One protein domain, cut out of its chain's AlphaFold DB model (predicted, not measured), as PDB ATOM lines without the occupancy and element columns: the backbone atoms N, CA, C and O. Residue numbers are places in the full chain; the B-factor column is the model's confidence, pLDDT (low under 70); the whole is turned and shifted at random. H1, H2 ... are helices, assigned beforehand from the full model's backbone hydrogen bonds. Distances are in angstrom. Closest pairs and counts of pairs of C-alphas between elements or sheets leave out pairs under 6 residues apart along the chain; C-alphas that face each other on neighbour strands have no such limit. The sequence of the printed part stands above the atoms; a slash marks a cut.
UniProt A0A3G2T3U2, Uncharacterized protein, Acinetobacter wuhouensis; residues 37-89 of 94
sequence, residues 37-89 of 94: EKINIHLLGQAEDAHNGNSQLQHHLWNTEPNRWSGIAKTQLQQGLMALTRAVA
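This is residues 37 to 89 of the 94 residues of an uncharacterized protein of Acinetobacter wuhouensis (UniProt A0A3G2T3U2). The model is a lopsided helical hook: H1 runs one way, H2 folds the chain back, and the long H3 runs the opposite way past H1, its residues 75 to 89 sticking out as a free arm. The printed part has 53 residues with three named helices, H1, H2, H3 in order, and is all helix. It is extended, with a radius of gyration of the C-alphas of 15.5 A and spans of 52 by 19 by 8 A.

Find C-alpha 37 at (-132.563, 411.331, -27.145); from there H1, residues 37 to 51, runs 21.0 A. Next comes H2, residues 55 to 64, 14.2 A. H3, residues 66 to 89, runs 34.4 A to C-alpha 89 at (-145.179, 396.035, -7.027).

Residues 46 to 51 of H1 touch H2, closest at the C-alphas of Ala 50 and Gln 58, 4.7 A; this helical hairpin has a steep tilt of 44 degrees, opposite ways. Residues 39 to 43 of H1 touch residues 66 to 70 of H3, closest at the C-alphas of Leu 43 and Asn 67, 7.2 A, at a shallow tilt of 12 degrees, opposite ways. H2 and H3 meet only through their link. In H1, H2 and H3 every O i to N i+4 pair is within hydrogen-bond range.

The C-alphas farthest apart, Gly 53 and Ala 89, are 51.7 A apart. The printed part has no cut, both links are tight, and no printed residue is under 70 in pLDDT.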
ATOM      1  N   GLU A  37    -133.785 410.553 -26.928       98.25
ATOM      2  CA  GLU A  37    -132.563 411.331 -27.145       98.25
ATOM      3  C   GLU A  37    -132.226 411.463 -28.637       98.25
ATOM      4  O   GLU A  37    -132.013 412.576 -29.118       98.25
ATOM      5  N   LYS A  38    -132.270 410.362 -29.399       98.56
ATOM      6  CA  LYS A  38    -132.051 410.390 -30.856       98.56
ATOM      7  C   LYS A  38    -133.049 411.300 -31.571       98.56
ATOM      8  O   LYS A  38    -132.659 412.050 -32.464       98.56
ATOM      9  N   ILE A  39    -134.322 411.254 -31.170       98.44
ATOM     10  CA  ILE A  39    -135.359 412.136 -31.721       98.44
ATOM     11  C   ILE A  39    -135.042 413.595 -31.378       98.44
ATOM     12  O   ILE A  39    -135.081 414.444 -32.261       98.44
ATOM     13  N   ASN A  40    -134.669 413.899 -30.136       97.44
ATOM     14  CA  ASN A  40    -134.352 415.267 -29.730       97.44
ATOM     15  C   ASN A  40    -133.127 415.822 -30.467       97.44
ATOM     16  O   ASN A  40    -133.160 416.971 -30.894       97.44
ATOM     17  N   ILE A  41    -132.084 415.015 -30.682       98.38
ATOM     18  CA  ILE A  41    -130.922 415.407 -31.497       98.38
ATOM     19  C   ILE A  41    -131.356 415.728 -32.933       98.38
ATOM     20  O   ILE A  41    -130.947 416.746 -33.487       98.38
ATOM     21  N   HIS A  42    -132.222 414.902 -33.525       98.19
ATOM     22  CA  HIS A  42    -132.769 415.169 -34.855       98.19
ATOM     23  C   HIS A  42    -133.557 416.490 -34.906       98.19
ATOM     24  O   HIS A  42    -133.343 417.292 -35.816       98.19
ATOM     25  N   LEU A  43    -134.420 416.749 -33.917       97.69
ATOM     26  CA  LEU A  43    -135.201 417.989 -33.836       97.69
ATOM     27  C   LEU A  43    -134.320 419.226 -33.616       97.69
ATOM     28  O   LEU A  43    -134.620 420.287 -34.160       97.69
ATOM     29  N   LEU A  44    -133.226 419.097 -32.859       97.06
ATOM     30  CA  LEU A  44    -132.237 420.165 -32.701       97.06
ATOM     31  C   LEU A  44    -131.572 420.510 -34.037       97.06
ATOM     32  O   LEU A  44    -131.485 421.690 -34.369       97.06
ATOM     33  N   GLY A  45    -131.188 419.505 -34.829       97.25
ATOM     34  CA  GLY A  45    -130.650 419.725 -36.175       97.25
ATOM     35  C   GLY A  45    -131.648 420.439 -37.095       97.25
ATOM     36  O   GLY A  45    -131.299 421.414 -37.752       97.25
ATOM     37  N   GLN A  46    -132.924 420.037 -37.074       97.06
ATOM     38  CA  GLN A  46    -133.969 420.729 -37.845       97.06
ATOM     39  C   GLN A  46    -134.176 422.183 -37.397       97.06
ATOM     40  O   GLN A  46    -134.448 423.050 -38.227       97.06
ATOM     41  N   ALA A  47    -134.069 422.460 -36.096       94.38
ATOM     42  CA  ALA A  47    -134.178 423.817 -35.570       94.38
ATOM     43  C   ALA A  47    -132.993 424.694 -36.007       94.38
ATOM     44  O   ALA A  47    -133.193 425.856 -36.359       94.38
ATOM     45  N   GLU A  48    -131.781 424.138 -36.032       96.25
ATOM     46  CA  GLU A  48    -130.591 424.818 -36.548       96.25
ATOM     47  C   GLU A  48    -130.737 425.146 -38.041       96.25
ATOM     48  O   GLU A  48    -130.575 426.302 -38.433       96.25
ATOM     49  N   ASP A  49    -131.155 424.179 -38.863       95.06
ATOM     50  CA  ASP A  49    -131.413 424.389 -40.294       95.06
ATOM     51  C   ASP A  49    -132.486 425.462 -40.542       95.06
ATOM     52  O   ASP A  49    -132.349 426.310 -41.429       95.06
ATOM     53  N   ALA A  50    -133.556 425.455 -39.740       94.50
ATOM     54  CA  ALA A  50    -134.609 426.463 -39.798       94.50
ATOM     55  C   ALA A  50    -134.082 427.867 -39.459       94.50
ATOM     56  O   ALA A  50    -134.435 428.838 -40.130       94.50
ATOM     57  N   HIS A  51    -133.213 427.983 -38.448       92.44
ATOM     58  CA  HIS A  51    -132.573 429.248 -38.077       92.44
ATOM     59  C   HIS A  51    -131.558 429.727 -39.124       92.44
ATOM     60  O   HIS A  51    -131.416 430.933 -39.324       92.44
ATOM     61  N   ASN A  52    -130.924 428.808 -39.854       95.56
ATOM     62  CA  ASN A  52    -129.956 429.097 -40.914       95.56
ATOM     63  C   ASN A  52    -130.603 429.488 -42.260       95.56
ATOM     64  O   ASN A  52    -129.989 429.365 -43.319       95.56
ATOM     65  N   GLY A  53    -131.836 430.003 -42.231       92.25
ATOM     66  CA  GLY A  53    -132.505 430.600 -43.390       92.25
ATOM     67  C   GLY A  53    -133.490 429.687 -44.118       92.25
ATOM     68  O   GLY A  53    -134.084 430.116 -45.109       92.25
ATOM     69  N   ASN A  54    -133.730 428.463 -43.632       95.44
ATOM     70  CA  ASN A  54    -134.777 427.602 -44.179       95.44
ATOM     71  C   ASN A  54    -136.164 427.997 -43.635       95.44
ATOM     72  O   ASN A  54    -136.718 427.364 -42.734       95.44
ATOM     73  N   SER A  55    -136.742 429.053 -44.214       94.06
ATOM     74  CA  SER A  55    -138.047 429.592 -43.810       94.06
ATOM     75  C   SER A  55    -139.193 428.588 -43.973       94.06
ATOM     76  O   SER A  55    -140.095 428.541 -43.138       94.06
ATOM     77  N   GLN A  56    -139.157 427.735 -45.003       96.38
ATOM     78  CA  GLN A  56    -140.175 426.701 -45.200       96.38
ATOM     79  C   GLN A  56    -140.159 425.682 -44.056       96.38
ATOM     80  O   GLN A  56    -141.218 425.340 -43.525       96.38
ATOM     81  N   LEU A  57    -138.969 425.225 -43.652       95.06
ATOM     82  CA  LEU A  57    -138.820 424.336 -42.506       95.06
ATOM     83  C   LEU A  57    -139.247 425.035 -41.214       95.06
ATOM     84  O   LEU A  57    -139.989 424.446 -40.436       95.06
ATOM     85  N   GLN A  58    -138.872 426.301 -41.016       95.50
ATOM     86  CA  GLN A  58    -139.305 427.080 -39.855       95.50
ATOM     87  C   GLN A  58    -140.837 427.120 -39.728       95.50
ATOM     88  O   GLN A  58    -141.381 426.794 -38.672       95.50
ATOM     89  N   HIS A  59    -141.548 427.448 -40.813       96.62
ATOM     90  CA  HIS A  59    -143.012 427.424 -40.838       96.62
ATOM     91  C   HIS A  59    -143.578 426.021 -40.584       96.62
ATOM     92  O   HIS A  59    -144.561 425.871 -39.858       96.62
ATOM     93  N   HIS A  60    -142.958 424.985 -41.151       96.88
ATOM     94  CA  HIS A  60    -143.381 423.605 -40.936       96.88
ATOM     95  C   HIS A  60    -143.248 423.176 -39.466       96.88
ATOM     96  O   HIS A  60    -144.177 422.577 -38.920       96.88
ATOM     97  N   LEU A  61    -142.137 423.518 -38.809       96.62
ATOM     98  CA  LEU A  61    -141.899 423.214 -37.395       96.62
ATOM     99  C   LEU A  61    -142.886 423.951 -36.483       96.62
ATOM    100  O   LEU A  61    -143.371 423.361 -35.518       96.62
ATOM    101  N   TRP A  62    -143.239 425.202 -36.805       94.69
ATOM    102  CA  TRP A  62    -144.279 425.933 -36.074       94.69
ATOM    103  C   TRP A  62    -145.646 425.260 -36.174       94.69
ATOM    104  O   TRP A  62    -146.340 425.139 -35.171       94.69
ATOM    105  N   ASN A  63    -146.024 424.803 -37.368       97.38
ATOM    106  CA  ASN A  63    -147.344 424.219 -37.595       97.38
ATOM    107  C   ASN A  63    -147.482 422.802 -37.030       97.38
ATOM    108  O   ASN A  63    -148.582 422.387 -36.673       97.38
ATOM    109  N   THR A  64    -146.392 422.034 -36.999       97.31
ATOM    110  CA  THR A  64    -146.420 420.627 -36.569       97.31
ATOM    111  C   THR A  64    -146.027 420.426 -35.107       97.31
ATOM    112  O   THR A  64    -146.304 419.365 -34.551       97.31
ATOM    113  N   GLU A  65    -145.419 421.433 -34.473       97.50
ATOM    114  CA  GLU A  65    -145.021 421.438 -33.061       97.50
ATOM    115  C   GLU A  65    -144.289 420.149 -32.606       97.50
ATOM    116  O   GLU A  65    -144.644 419.553 -31.582       97.50
ATOM    117  N   PRO A  66    -143.254 419.668 -33.320       98.00
ATOM    118  CA  PRO A  66    -142.693 418.338 -33.067       98.00
ATOM    119  C   PRO A  66    -142.070 418.201 -31.668       98.00
ATOM    120  O   PRO A  66    -142.164 417.142 -31.047       98.00
ATOM    121  N   ASN A  67    -141.518 419.288 -31.115       97.00
ATOM    122  CA  ASN A  67    -141.000 419.319 -29.742       97.00
ATOM    123  C   ASN A  67    -142.095 419.052 -28.697       97.00
ATOM    124  O   ASN A  67    -141.860 418.344 -27.717       97.00
ATOM    125  N   ARG A  68    -143.310 419.572 -28.921       97.88
ATOM    126  CA  ARG A  68    -144.465 419.322 -28.050       97.88
ATOM    127  C   ARG A  68    -144.825 417.838 -28.063       97.88
ATOM    128  O   ARG A  68    -145.014 417.244 -27.004       97.88
ATOM    129  N   TRP A  69    -144.878 417.231 -29.248       98.31
ATOM    130  CA  TRP A  69    -145.192 415.809 -29.396       98.31
ATOM    131  C   TRP A  69    -144.111 414.892 -28.808       98.31
ATOM    132  O   TRP A  69    -144.461 413.927 -28.130       98.31
ATOM    133  N   SER A  70    -142.824 415.228 -28.963       97.81
ATOM    134  CA  SER A  70    -141.722 414.519 -28.287       97.81
ATOM    135  C   SER A  70    -141.866 414.581 -26.758       97.81
ATOM    136  O   SER A  70    -141.778 413.561 -26.069       97.81
ATOM    137  N   GLY A  71    -142.186 415.763 -26.215       98.19
ATOM    138  CA  GLY A  71    -142.436 415.949 -24.783       98.19
ATOM    139  C   GLY A  71    -143.609 415.113 -24.260       98.19
ATOM    140  O   GLY A  71    -143.474 414.438 -23.239       98.19
ATOM    141  N   ILE A  72    -144.733 415.094 -24.986       98.44
ATOM    142  CA  ILE A  72    -145.901 414.263 -24.649       98.44
ATOM    143  C   ILE A  72    -145.518 412.782 -24.617       98.44
ATOM    144  O   ILE A  72    -145.838 412.096 -23.644       98.44
ATOM    145  N   ALA A  73    -144.804 412.301 -25.639       98.38
ATOM    146  CA  ALA A  73    -144.351 410.916 -25.698       98.38
ATOM    147  C   ALA A  73    -143.465 410.570 -24.493       98.38
ATOM    148  O   ALA A  73    -143.717 409.571 -23.820       98.38
ATOM    149  N   LYS A  74    -142.490 411.426 -24.152       98.38
ATOM    150  CA  LYS A  74    -141.630 411.235 -22.974       98.38
ATOM    151  C   LYS A  74    -142.450 411.086 -21.694       98.38
ATOM    152  O   LYS A  74    -142.254 410.121 -20.958       98.38
ATOM    153  N   THR A  75    -143.388 411.998 -21.441       98.56
ATOM    154  CA  THR A  75    -144.235 411.947 -20.243       98.56
ATOM    155  C   THR A  75    -145.094 410.685 -20.202       98.56
ATOM    156  O   THR A  75    -145.125 410.008 -19.175       98.56
ATOM    157  N   GLN A  76    -145.766 410.337 -21.300       98.56
ATOM    158  CA  GLN A  76    -146.661 409.178 -21.343       98.56
ATOM    159  C   GLN A  76    -145.906 407.855 -21.203       98.56
ATOM    160  O   GLN A  76    -146.359 406.967 -20.484       98.56
ATOM    161  N   LEU A  77    -144.733 407.730 -21.827       98.50
ATOM    162  CA  LEU A  77    -143.887 406.544 -21.695       98.50
ATOM    163  C   LEU A  77    -143.362 406.392 -20.263       98.50
ATOM    164  O   LEU A  77    -143.448 405.307 -19.696       98.50
ATOM    165  N   GLN A  78    -142.895 407.479 -19.638       98.44
ATOM    166  CA  GLN A  78    -142.471 407.462 -18.234       98.44
ATOM    167  C   GLN A  78    -143.622 407.070 -17.298       98.44
ATOM    168  O   GLN A  78    -143.449 406.216 -16.430       98.44
ATOM    169  N   GLN A  79    -144.813 407.641 -17.496       98.56
ATOM    170  CA  GLN A  79    -146.004 407.268 -16.732       98.56
ATOM    171  C   GLN A  79    -146.391 405.803 -16.953       98.56
ATOM    172  O   GLN A  79    -146.709 405.115 -15.986       98.56
ATOM    173  N   GLY A  80    -146.310 405.306 -18.189       98.56
ATOM    174  CA  GLY A  80    -146.554 403.904 -18.522       98.56
ATOM    175  C   GLY A  80    -145.596 402.956 -17.798       98.56
ATOM    176  O   GLY A  80    -146.041 402.004 -17.163       98.56
ATOM    177  N   LEU A  81    -144.292 403.252 -17.805       98.56
ATOM    178  CA  LEU A  81    -143.283 402.472 -17.076       98.56
ATOM    179  C   LEU A  81    -143.542 402.471 -15.562       98.56
ATOM    180  O   LEU A  81    -143.442 401.427 -14.913       98.56
ATOM    181  N   MET A  82    -143.935 403.615 -14.995       98.06
ATOM    182  CA  MET A  82    -144.304 403.709 -13.579       98.06
ATOM    183  C   MET A  82    -145.592 402.939 -13.265       98.06
ATOM    184  O   MET A  82    -145.671 402.275 -12.231       98.06
ATOM    185  N   ALA A  83    -146.582 402.974 -14.158       98.38
ATOM    186  CA  ALA A  83    -147.820 402.213 -14.016       98.38
ATOM    187  C   ALA A  83    -147.558 400.699 -14.057       98.38
ATOM    188  O   ALA A  83    -148.067 399.979 -13.201       98.38
ATOM    189  N   LEU A  84    -146.708 400.223 -14.976       98.44
ATOM    190  CA  LEU A  84    -146.267 398.825 -15.034       98.44
ATOM    191  C   LEU A  84    -145.520 398.420 -13.760       98.44
ATOM    192  O   LEU A  84    -145.830 397.396 -13.156       98.44
ATOM    193  N   THR A  85    -144.594 399.265 -13.303       96.69
ATOM    194  CA  THR A  85    -143.863 399.056 -12.045       96.69
ATOM    195  C   THR A  85    -144.836 398.913 -10.873       96.69
ATOM    196  O   THR A  85    -144.703 397.996 -10.068       96.69
ATOM    197  N   ARG A  86    -145.859 399.775 -10.784       94.88
ATOM    198  CA  ARG A  86    -146.886 399.696  -9.732       94.88
ATOM    199  C   ARG A  86    -147.758 398.444  -9.863       94.88
ATOM    200  O   ARG A  86    -148.112 397.867  -8.837       94.88
ATOM    201  N   ALA A  87    -148.077 398.011 -11.084       96.06
ATOM    202  CA  ALA A  87    -148.844 396.791 -11.337       96.06
ATOM    203  C   ALA A  87    -148.106 395.530 -10.857       96.06
ATOM    204  O   ALA A  87    -148.737 394.625 -10.310       96.06
ATOM    205  N   VAL A  88    -146.775 395.495 -10.994       94.81
ATOM    206  CA  VAL A  88    -145.936 394.422 -10.436       94.81
ATOM    207  C   VAL A  88    -145.787 394.586  -8.922       94.81
ATOM    208  O   VAL A  88    -146.016 393.641  -8.172       94.81
ATOM    209  N   ALA A  89    -145.468 395.790  -8.440       92.00
ATOM    210  CA  ALA A  89    -145.179 396.035  -7.027       92.00
ATOM    211  C   ALA A  89    -146.392 395.846  -6.095       92.00
ATOM    212  O   ALA A  89    -146.207 395.445  -4.948       92.00
TER     213      ALA A  89